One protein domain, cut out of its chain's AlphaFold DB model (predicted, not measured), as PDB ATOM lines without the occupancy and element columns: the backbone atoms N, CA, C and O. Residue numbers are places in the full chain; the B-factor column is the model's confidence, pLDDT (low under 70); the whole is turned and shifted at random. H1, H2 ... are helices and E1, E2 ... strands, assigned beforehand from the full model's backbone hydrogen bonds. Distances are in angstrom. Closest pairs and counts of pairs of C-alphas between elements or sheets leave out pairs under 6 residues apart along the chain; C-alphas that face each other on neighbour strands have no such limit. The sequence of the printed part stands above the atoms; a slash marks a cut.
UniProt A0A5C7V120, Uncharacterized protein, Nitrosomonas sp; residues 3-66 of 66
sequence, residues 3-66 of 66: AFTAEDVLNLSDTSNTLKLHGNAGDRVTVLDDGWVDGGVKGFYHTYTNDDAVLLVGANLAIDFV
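What this domain is: This is residues 3 to 66 of the 66 residues of an uncharacterized protein of Nitrosomonas sp (UniProt A0A5C7V120). Picture a strongly twisted slab of four strands, E1, E5, E4 and E3, with one face bare. Over the other face, at the end where E1 and E5 finish, the small parallel pair E2 and E6 folds back, only partly face to face with the slab, while the short helix H1 covers that face toward the beginnings of E1 and E5. The printed part has 64 residues, with H1 first along the chain and then strands E1 to E6. The larger sheet runs E1 E5 E4 E3 and is mixed; the class is mostly strand. The whole is compact, with a radius of gyration of the C-alphas of 10.8 A, and rounded, spanning 27 by 24 by 20 A.

How they stand to each other: Begin with E5, residues 53 to 58, an inner strand of the larger sheet. Beside it E4, residues 45 to 50, is antiparallel at 160 degrees, with N 48 and O 55 at 2.9 A. Next comes the edge strand E3, residues 37 to 42, antiparallel to E4 at 157 degrees, with N 39 and O 47 at 2.8 A. E3, E4 and E5 form a meander, each strand the antiparallel neighbour of the one before, built of two hairpins. At the other edge look for E1, residues 18 to 21, parallel to E5 at 19 degrees, with N 19 and O 54 at 2.9 A. H1, residues 6 to 12, is on this sheet at a height of 6.4 A, only just over none of its strands: dropped onto the local plane, 2 of its 7 C-alphas fall on E1 and 2 on E5. Its closest C-alphas to E1 are those of Val 9 and Leu 19, 5.6 A. Every O i to N i+4 pair of H1 is within hydrogen-bond range. In the second sheet E2, residues 28 to 31, and E6, residues 62 to 65, are parallel at 19 degrees, with N 31 and O 64 at 2.9 A. Residues 3 to 4 pair in parallel with residues 30 to 31 of E2. The closest C-alphas of E5 and E6 are those of Val 57 and Ile 63, 7.8 A; E2 and E5 are apart.

Where its parts are: Find C-alpha 6 at (3.503, 47.643, -16.747), where H1 begins; it is 9.9 A long. E1 measures 9.7 A and E2 10.2 A. E3 spans 14.3 A, E4 16.1 A, and E5 16.5 A from C-alpha 53 at (-0.275, 44.643, -12.696). E6, 10.5 A, ends at C-alpha 65 at (6.662, 57.878, -12.624).

The domain as a whole: The two farthest C-alphas, those of Thr 15 and Gly 26, are 29.6 A apart. The printed part has no cut and no long link. The mean pLDDT of the printed part is 84.2; look for values under 70 at residues 10 to 15.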
ATOM      1  N   ALA A   3      14.686  50.554 -15.073       73.69
ATOM      2  CA  ALA A   3      13.491  51.132 -15.683       73.69
ATOM      3  C   ALA A   3      12.666  50.016 -16.332       73.69
ATOM      4  O   ALA A   3      13.254  49.114 -16.931       73.69
ATOM      5  N   PHE A   4      11.345  50.061 -16.176       75.62
ATOM      6  CA  PHE A   4      10.417  49.060 -16.712       75.62
ATOM      7  C   PHE A   4       9.012  49.662 -16.910       75.62
ATOM      8  O   PHE A   4       8.698  50.731 -16.375       75.62
ATOM      9  N   THR A   5       8.180  48.968 -17.684       75.94
ATOM     10  CA  THR A   5       6.765  49.278 -17.978       75.94
ATOM     11  C   THR A   5       5.807  48.331 -17.242       75.94
ATOM     12  O   THR A   5       6.246  47.361 -16.616       75.94
ATOM     13  N   ALA A   6       4.490  48.578 -17.299       72.06
ATOM     14  CA  ALA A   6       3.503  47.643 -16.747       72.06
ATOM     15  C   ALA A   6       3.490  46.299 -17.503       72.06
ATOM     16  O   ALA A   6       3.374  45.241 -16.884       72.06
ATOM     17  N   GLU A   7       3.707  46.317 -18.820       70.94
ATOM     18  CA  GLU A   7       3.841  45.101 -19.629       70.94
ATOM     19  C   GLU A   7       5.078  44.277 -19.227       70.94
ATOM     20  O   GLU A   7       5.002  43.052 -19.131       70.94
ATOM     21  N   ASP A   8       6.195  44.927 -18.882       75.62
ATOM     22  CA  ASP A   8       7.372  44.238 -18.334       75.62
ATOM     23  C   ASP A   8       7.074  43.574 -16.985       75.62
ATOM     24  O   ASP A   8       7.559  42.475 -16.723       75.62
ATOM     25  N   VAL A   9       6.270  44.214 -16.125       71.12
ATOM     26  CA  VAL A   9       5.835  43.622 -14.850       71.12
ATOM     27  C   VAL A   9       5.057  42.337 -15.112       71.12
ATOM     28  O   VAL A   9       5.401  41.308 -14.532       71.12
ATOM     29  N   LEU A  10       4.074  42.385 -16.016       69.12
ATOM     30  CA  LEU A  10       3.256  41.231 -16.394       69.12
ATOM     31  C   LEU A  10       4.105  40.106 -17.005       69.12
ATOM     32  O   LEU A  10       3.959  38.950 -16.614       69.12
ATOM     33  N   ASN A  11       5.043  40.449 -17.893       68.75
ATOM     34  CA  ASN A  11       5.923  39.487 -18.557       68.75
ATOM     35  C   ASN A  11       6.988  38.881 -17.627       68.75
ATOM     36  O   ASN A  11       7.431  37.758 -17.860       68.75
ATOM     37  N   LEU A  12       7.427  39.603 -16.590       68.69
ATOM     38  CA  LEU A  12       8.408  39.110 -15.613       68.69
ATOM     39  C   LEU A  12       7.766  38.314 -14.475       68.69
ATOM     40  O   LEU A  12       8.435  37.499 -13.835       68.69
ATOM     41  N   SER A  13       6.491  38.555 -14.180       63.69
ATOM     42  CA  SER A  13       5.764  37.818 -13.155       63.69
ATOM     43  C   SER A  13       5.004  36.652 -13.784       63.69
ATOM     44  O   SER A  13       3.806  36.744 -14.018       63.69
ATOM     45  N   ASP A  14       5.686  35.527 -13.998       63.03
ATOM     46  CA  ASP A  14       5.130  34.316 -14.631       63.03
ATOM     47  C   ASP A  14       3.747  33.856 -14.098       63.03
ATOM     48  O   ASP A  14       3.053  33.099 -14.771       63.03
ATOM     49  N   THR A  15       3.336  34.239 -12.875       63.91
ATOM     50  CA  THR A  15       2.107  33.714 -12.236       63.91
ATOM     51  C   THR A  15       1.282  34.686 -11.384       63.91
ATOM     52  O   THR A  15       0.181  34.318 -10.977       63.91
ATOM     53  N   SER A  16       1.766  35.891 -11.064       73.69
ATOM     54  CA  SER A  16       1.125  36.747 -10.044       73.69
ATOM     55  C   SER A  16       0.856  38.184 -10.470       73.69
ATOM     56  O   SER A  16       0.329  38.945  -9.655       73.69
ATOM     57  N   ASN A  17       1.254  38.582 -11.683       84.25
ATOM     58  CA  ASN A  17       1.186  39.970 -12.160       84.25
ATOM     59  C   ASN A  17       1.855  40.976 -11.202       84.25
ATOM     60  O   ASN A  17       1.599  42.173 -11.259       84.25
ATOM     61  N   THR A  18       2.694  40.487 -10.280       85.81
ATOM     62  CA  THR A  18       3.250  41.265  -9.177       85.81
ATOM     63  C   THR A  18       4.763  41.329  -9.288       85.81
ATOM     64  O   THR A  18       5.446  40.326  -9.066       85.81
ATOM     65  N   LEU A  19       5.303  42.524  -9.525       86.94
ATOM     66  CA  LEU A  19       6.733  42.785  -9.409       86.94
ATOM     67  C   LEU A  19       7.043  43.335  -8.017       86.94
ATOM     68  O   LEU A  19       6.495  44.344  -7.574       86.94
ATOM     69  N   LYS A  20       7.956  42.666  -7.312       87.88
ATOM     70  CA  LYS A  20       8.394  43.071  -5.975       87.88
ATOM     71  C   LYS A  20       9.832  43.559  -6.016       87.88
ATOM     72  O   LYS A  20      10.755  42.778  -6.235       87.88
ATOM     73  N   LEU A  21      10.019  44.843  -5.740       87.06
ATOM     74  CA  LEU A  21      11.322  45.484  -5.754       87.06
ATOM     75  C   LEU A  21      11.905  45.569  -4.347       87.06
ATOM     76  O   LEU A  21      11.295  46.107  -3.419       87.06
ATOM     77  N   HIS A  22      13.130  45.071  -4.219       84.44
ATOM     78  CA  HIS A  22      13.998  45.329  -3.081       84.44
ATOM     79  C   HIS A  22      15.246  46.050  -3.548       84.44
ATOM     80  O   HIS A  22      15.869  45.654  -4.530       84.44
ATOM     81  N   GLY A  23      15.644  47.045  -2.773       82.56
ATOM     82  CA  GLY A  23      16.944  47.672  -2.895       82.56
ATOM     83  C   GLY A  23      17.305  48.398  -1.613       82.56
ATOM     84  O   GLY A  23      16.620  48.286  -0.588       82.56
ATOM     85  N   ASN A  24      18.406  49.124  -1.690       83.62
ATOM     86  CA  ASN A  24      18.972  49.886  -0.592       83.62
ATOM     87  C   ASN A  24      18.716  51.381  -0.783       83.62
ATOM     88  O   ASN A  24      18.327  51.838  -1.857       83.62
ATOM     89  N   ALA A  25      18.969  52.155   0.272       82.19
ATOM     90  CA  ALA A  25      18.890  53.607   0.199       82.19
ATOM     91  C   ALA A  25      19.807  54.139  -0.917       82.19
ATOM     92  O   ALA A  25      21.008  53.869  -0.918       82.19
ATOM     93  N   GLY A  26      19.228  54.893  -1.852       81.50
ATOM     94  CA  GLY A  26      19.927  55.447  -3.016       81.50
ATOM     95  C   GLY A  26      19.682  54.693  -4.326       81.50
ATOM     96  O   GLY A  26      19.993  55.228  -5.391       81.50
ATOM     97  N   ASP A  27      19.073  53.506  -4.275       85.81
ATOM     98  CA  ASP A  27      18.583  52.835  -5.476       85.81
ATOM     99  C   ASP A  27      17.329  53.549  -6.001       85.81
ATOM    100  O   ASP A  27      16.441  53.947  -5.241       85.81
ATOM    101  N   ARG A  28      17.267  53.709  -7.327       84.81
ATOM    102  CA  ARG A  28      16.201  54.440  -8.020       84.81
ATOM    103  C   ARG A  28      15.554  53.585  -9.098       84.81
ATOM    104  O   ARG A  28      16.255  52.936  -9.888       84.81
ATOM    105  N   VAL A  29      14.231  53.642  -9.123       84.62
ATOM    106  CA  VAL A  29      13.357  52.929 -10.047       84.62
ATOM    107  C   VAL A  29      12.537  53.943 -10.827       84.62
ATOM    108  O   VAL A  29      11.958  54.853 -10.237       84.62
ATOM    109  N   THR A  30      12.472  53.771 -12.141       87.12
ATOM    110  CA  THR A  30      11.633  54.603 -13.006       87.12
ATOM    111  C   THR A  30      10.584  53.742 -13.687       87.12
ATOM    112  O   THR A  30      10.922  52.747 -14.330       87.12
ATOM    113  N   VAL A  31       9.322  54.131 -13.542       84.31
ATOM    114  CA  VAL A  31       8.185  53.513 -14.221       84.31
ATOM    115  C   VAL A  31       7.839  54.384 -15.422       84.31
ATOM    116  O   VAL A  31       7.590  55.576 -15.264       84.31
ATOM    117  N   LEU A  32       7.910  53.797 -16.618       82.50
ATOM    118  CA  LEU A  32       7.810  54.508 -17.903       82.50
ATOM    119  C   LEU A  32       6.389  54.523 -18.488       82.50
ATOM    120  O   LEU A  32       6.229  54.738 -19.687       82.50
ATOM    121  N   ASP A  33       5.390  54.197 -17.674       81.12
ATOM    122  CA  ASP A  33       4.019  53.978 -18.117       81.12
ATOM    123  C   ASP A  33       3.034  54.687 -17.184       81.12
ATOM    124  O   ASP A  33       3.280  54.806 -15.978       81.12
ATOM    125  N   ASP A  34       1.919  55.125 -17.757       82.12
ATOM    126  CA  ASP A  34       0.871  55.899 -17.100       82.12
ATOM    127  C   ASP A  34      -0.189  54.982 -16.467       82.12
ATOM    128  O   ASP A  34      -0.250  53.785 -16.729       82.12
ATOM    129  N   GLY A  35      -1.070  55.537 -15.627       86.81
ATOM    130  CA  GLY A  35      -2.234  54.806 -15.096       86.81
ATOM    131  C   GLY A  35      -1.998  54.052 -13.785       86.81
ATOM    132  O   GLY A  35      -2.925  53.443 -13.250       86.81
ATOM    133  N   TRP A  36      -0.799  54.146 -13.208       90.81
ATOM    134  CA  TRP A  36      -0.523  53.603 -11.881       90.81
ATOM    135  C   TRP A  36      -1.293  54.348 -10.792       90.81
ATOM    136  O   TRP A  36      -1.169  55.561 -10.613       90.81
ATOM    137  N   VAL A  37      -2.062  53.590 -10.022       92.56
ATOM    138  CA  VAL A  37      -2.798  54.074  -8.860       92.56
ATOM    139  C   VAL A  37      -1.991  53.779  -7.603       92.56
ATOM    140  O   VAL A  37      -1.601  52.635  -7.361       92.56
ATOM    141  N   ASP A  38      -1.760  54.811  -6.792       93.12
ATOM    142  CA  ASP A  38      -1.141  54.678  -5.475       93.12
ATOM    143  C   ASP A  38      -2.124  54.021  -4.486       93.12
ATOM    144  O   ASP A  38      -3.168  54.578  -4.136       93.12
ATOM    145  N   GLY A  39      -1.789  52.804  -4.051       92.69
ATOM    146  CA  GLY A  39      -2.530  52.023  -3.060       92.69
ATOM    147  C   GLY A  39      -2.037  52.216  -1.621       92.69
ATOM    148  O   GLY A  39      -2.551  51.561  -0.704       92.69
ATOM    149  N   GLY A  40      -1.043  53.083  -1.418       94.06
ATOM    150  CA  GLY A  40      -0.435  53.410  -0.141       94.06
ATOM    151  C   GLY A  40       0.565  52.370   0.368       94.06
ATOM    152  O   GLY A  40       0.858  51.337  -0.248       94.06
ATOM    153  N   VAL A  41       1.114  52.656   1.547       93.31
ATOM    154  CA  VAL A  41       2.111  51.803   2.201       93.31
ATOM    155  C   VAL A  41       1.428  50.697   3.004       93.31
ATOM    156  O   VAL A  41       0.623  50.957   3.901       93.31
ATOM    157  N   LYS A  42       1.797  49.444   2.723       89.81
ATOM    158  CA  LYS A  42       1.389  48.258   3.483       89.81
ATOM    159  C   LYS A  42       2.630  47.533   3.998       89.81
ATOM    160  O   LYS A  42       3.345  46.854   3.260       89.81
ATOM    161  N   GLY A  43       2.887  47.673   5.297       90.75
ATOM    162  CA  GLY A  43       4.104  47.149   5.915       90.75
ATOM    163  C   GLY A  43       5.344  47.857   5.368       90.75
ATOM    164  O   GLY A  43       5.451  49.072   5.477       90.75
ATOM    165  N   PHE A  44       6.278  47.100   4.790       89.62
ATOM    166  CA  PHE A  44       7.527  47.639   4.236       89.62
ATOM    167  C   PHE A  44       7.411  48.123   2.777       89.62
ATOM    168  O   PHE A  44       8.348  48.733   2.266       89.62
ATOM    169  N   TYR A  45       6.299  47.842   2.091       92.25
ATOM    170  CA  TYR A  45       6.153  48.153   0.668       92.25
ATOM    171  C   TYR A  45       5.149  49.271   0.429       92.25
ATOM    172  O   TYR A  45       4.055  49.264   0.998       92.25
ATOM    173  N   HIS A  46       5.501  50.179  -0.474       93.88
ATOM    174  CA  HIS A  46       4.544  51.023  -1.172       93.88
ATOM    175  C   HIS A  46       3.914  50.207  -2.304       93.88
ATOM    176  O   HIS A  46       4.632  49.522  -3.035       93.88
ATOM    177  N   THR A  47       2.587  50.226  -2.410       93.50
ATOM    178  CA  THR A  47       1.856  49.447  -3.413       93.50
ATOM    179  C   THR A  47       1.336  50.364  -4.508       93.50
ATOM    180  O   THR A  47       0.625  51.314  -4.201       93.50
ATOM    181  N   TYR A  48       1.618  50.027  -5.762       92.88
ATOM    182  CA  TYR A  48       1.007  50.653  -6.930       92.88
ATOM    183  C   TYR A  48       0.309  49.588  -7.772       92.88
ATOM    184  O   TYR A  48       0.784  48.453  -7.847       92.88
ATOM    185  N   THR A  49      -0.808  49.939  -8.397       92.12
ATOM    186  CA  THR A  49      -1.571  49.022  -9.255       92.12
ATOM    187  C   THR A  49      -1.906  49.673 -10.584       92.12
ATOM    188  O   THR A  49      -2.281  50.844 -10.597       92.12
ATOM    189  N   ASN A  50      -1.807  48.920 -11.672       89.44
ATOM    190  CA  ASN A  50      -2.203  49.344 -13.010       89.44
ATOM    191  C   ASN A  50      -2.875  48.158 -13.712       89.44
ATOM    192  O   ASN A  50      -2.211  47.163 -13.995       89.44
ATOM    193  N   ASP A  51      -4.192  48.234 -13.899       88.75
ATOM    194  CA  ASP A  51      -5.036  47.100 -14.289       88.75
ATOM    195  C   ASP A  51      -4.734  45.838 -13.451       88.75
ATOM    196  O   ASP A  51      -4.915  45.846 -12.230       88.75
ATOM    197  N   ASP A  52      -4.258  44.764 -14.085       86.69
ATOM    198  CA  ASP A  52      -3.897  43.514 -13.413       86.69
ATOM    199  C   ASP A  52      -2.481  43.539 -12.808       86.69
ATOM    200  O   ASP A  52      -2.139  42.656 -12.017       86.69
ATOM    201  N   ALA A  53      -1.649  44.524 -13.164       87.81
ATOM    202  CA  ALA A  53      -0.275  44.643 -12.696       87.81
ATOM    203  C   ALA A  53      -0.206  45.257 -11.292       87.81
ATOM    204  O   ALA A  53      -0.840  46.267 -10.975       87.81
ATOM    205  N   VAL A  54       0.640  44.673 -10.449       90.81
ATOM    206  CA  VAL A  54       0.899  45.123  -9.082       90.81
ATOM    207  C   VAL A  54       2.392  45.363  -8.907       90.81
ATOM    208  O   VAL A  54       3.224  44.497  -9.170       90.81
ATOM    209  N   LEU A  55       2.747  46.535  -8.395       90.38
ATOM    210  CA  LEU A  55       4.118  46.894  -8.071       90.38
ATOM    211  C   LEU A  55       4.258  47.104  -6.567       90.38
ATOM    212  O   LEU A  55       3.594  47.950  -5.970       90.38
ATOM    213  N   LEU A  56       5.157  46.338  -5.953       92.69
ATOM    214  CA  LEU A  56       5.502  46.455  -4.539       92.69
ATOM    215  C   LEU A  56       6.910  47.026  -4.406       92.69
ATOM    216  O   LEU A  56       7.897  46.343  -4.684       92.69
ATOM    217  N   VAL A  57       7.007  48.266  -3.944       91.38
ATOM    218  CA  VAL A  57       8.256  49.028  -3.873       91.38
ATOM    219  C   VAL A  57       8.730  49.087  -2.432       91.38
ATOM    220  O   VAL A  57       8.029  49.612  -1.571       91.38
ATOM    221  N   GLY A  58       9.904  48.527  -2.142       92.06
ATOM    222  CA  GLY A  58      10.475  48.595  -0.796       92.06
ATOM    223  C   GLY A  58      10.716  50.038  -0.343       92.06
ATOM    224  O   GLY A  58      11.166  50.865  -1.130       92.06
ATOM    225  N   ALA A  59      10.481  50.326   0.940       88.56
ATOM    226  CA  ALA A  59      10.559  51.677   1.514       88.56
ATOM    227  C   ALA A  59      11.921  52.388   1.364       88.56
ATOM    228  O   ALA A  59      12.000  53.601   1.526       88.56
ATOM    229  N   ASN A  60      12.993  51.647   1.065       88.12
ATOM    230  CA  ASN A  60      14.333  52.204   0.867       88.12
ATOM    231  C   ASN A  60      14.606  52.656  -0.579       88.12
ATOM    232  O   ASN A  60      15.665  53.221  -0.842       88.12
ATOM    233  N   LEU A  61      13.692  52.380  -1.511       88.38
ATOM    234  CA  LEU A  61      13.822  52.742  -2.918       88.38
ATOM    235  C   LEU A  61      13.239  54.131  -3.175       88.38
ATOM    236  O   LEU A  61      12.167  54.469  -2.671       88.38
ATOM    237  N   ALA A  62      13.905  54.901  -4.031       87.62
ATOM    238  CA  ALA A  62      13.276  56.036  -4.691       87.62
ATOM    239  C   ALA A  62      12.533  55.538  -5.937       87.62
ATOM    240  O   ALA A  62      13.094  54.769  -6.725       87.62
ATOM    241  N   ILE A  63      11.287  55.974  -6.116       87.69
ATOM    242  CA  ILE A  63      10.496  55.668  -7.308       87.69
ATOM    243  C   ILE A  63      10.007  56.947  -7.975       87.69
ATOM    244  O   ILE A  63       9.577  57.880  -7.297       87.69
ATOM    245  N   ASP A  64      10.062  56.953  -9.301       88.75
ATOM    246  CA  ASP A  64       9.570  58.027 -10.149       88.75
ATOM    247  C   ASP A  64       8.682  57.452 -11.253       88.75
ATOM    248  O   ASP A  64       9.026  56.439 -11.866       88.75
ATOM    249  N   PHE A  65       7.571  58.133 -11.509       83.88
ATOM    250  CA  PHE A  65       6.662  57.878 -12.624       83.88
ATOM    251  C   PHE A  65       6.851  59.009 -13.642       83.88
ATOM    252  O   PHE A  65       6.986  60.167 -13.228       83.88
ATOM    253  N   VAL A  66       6.944  58.668 -14.930       81.25
ATOM    254  CA  VAL A  66       7.253  59.606 -16.029       81.25
ATOM    255  C   VAL A  66       6.080  59.718 -16.976       81.25
ATOM    256  O   VAL A  66       5.586  58.641 -17.357       81.25
TER     257      VAL A  66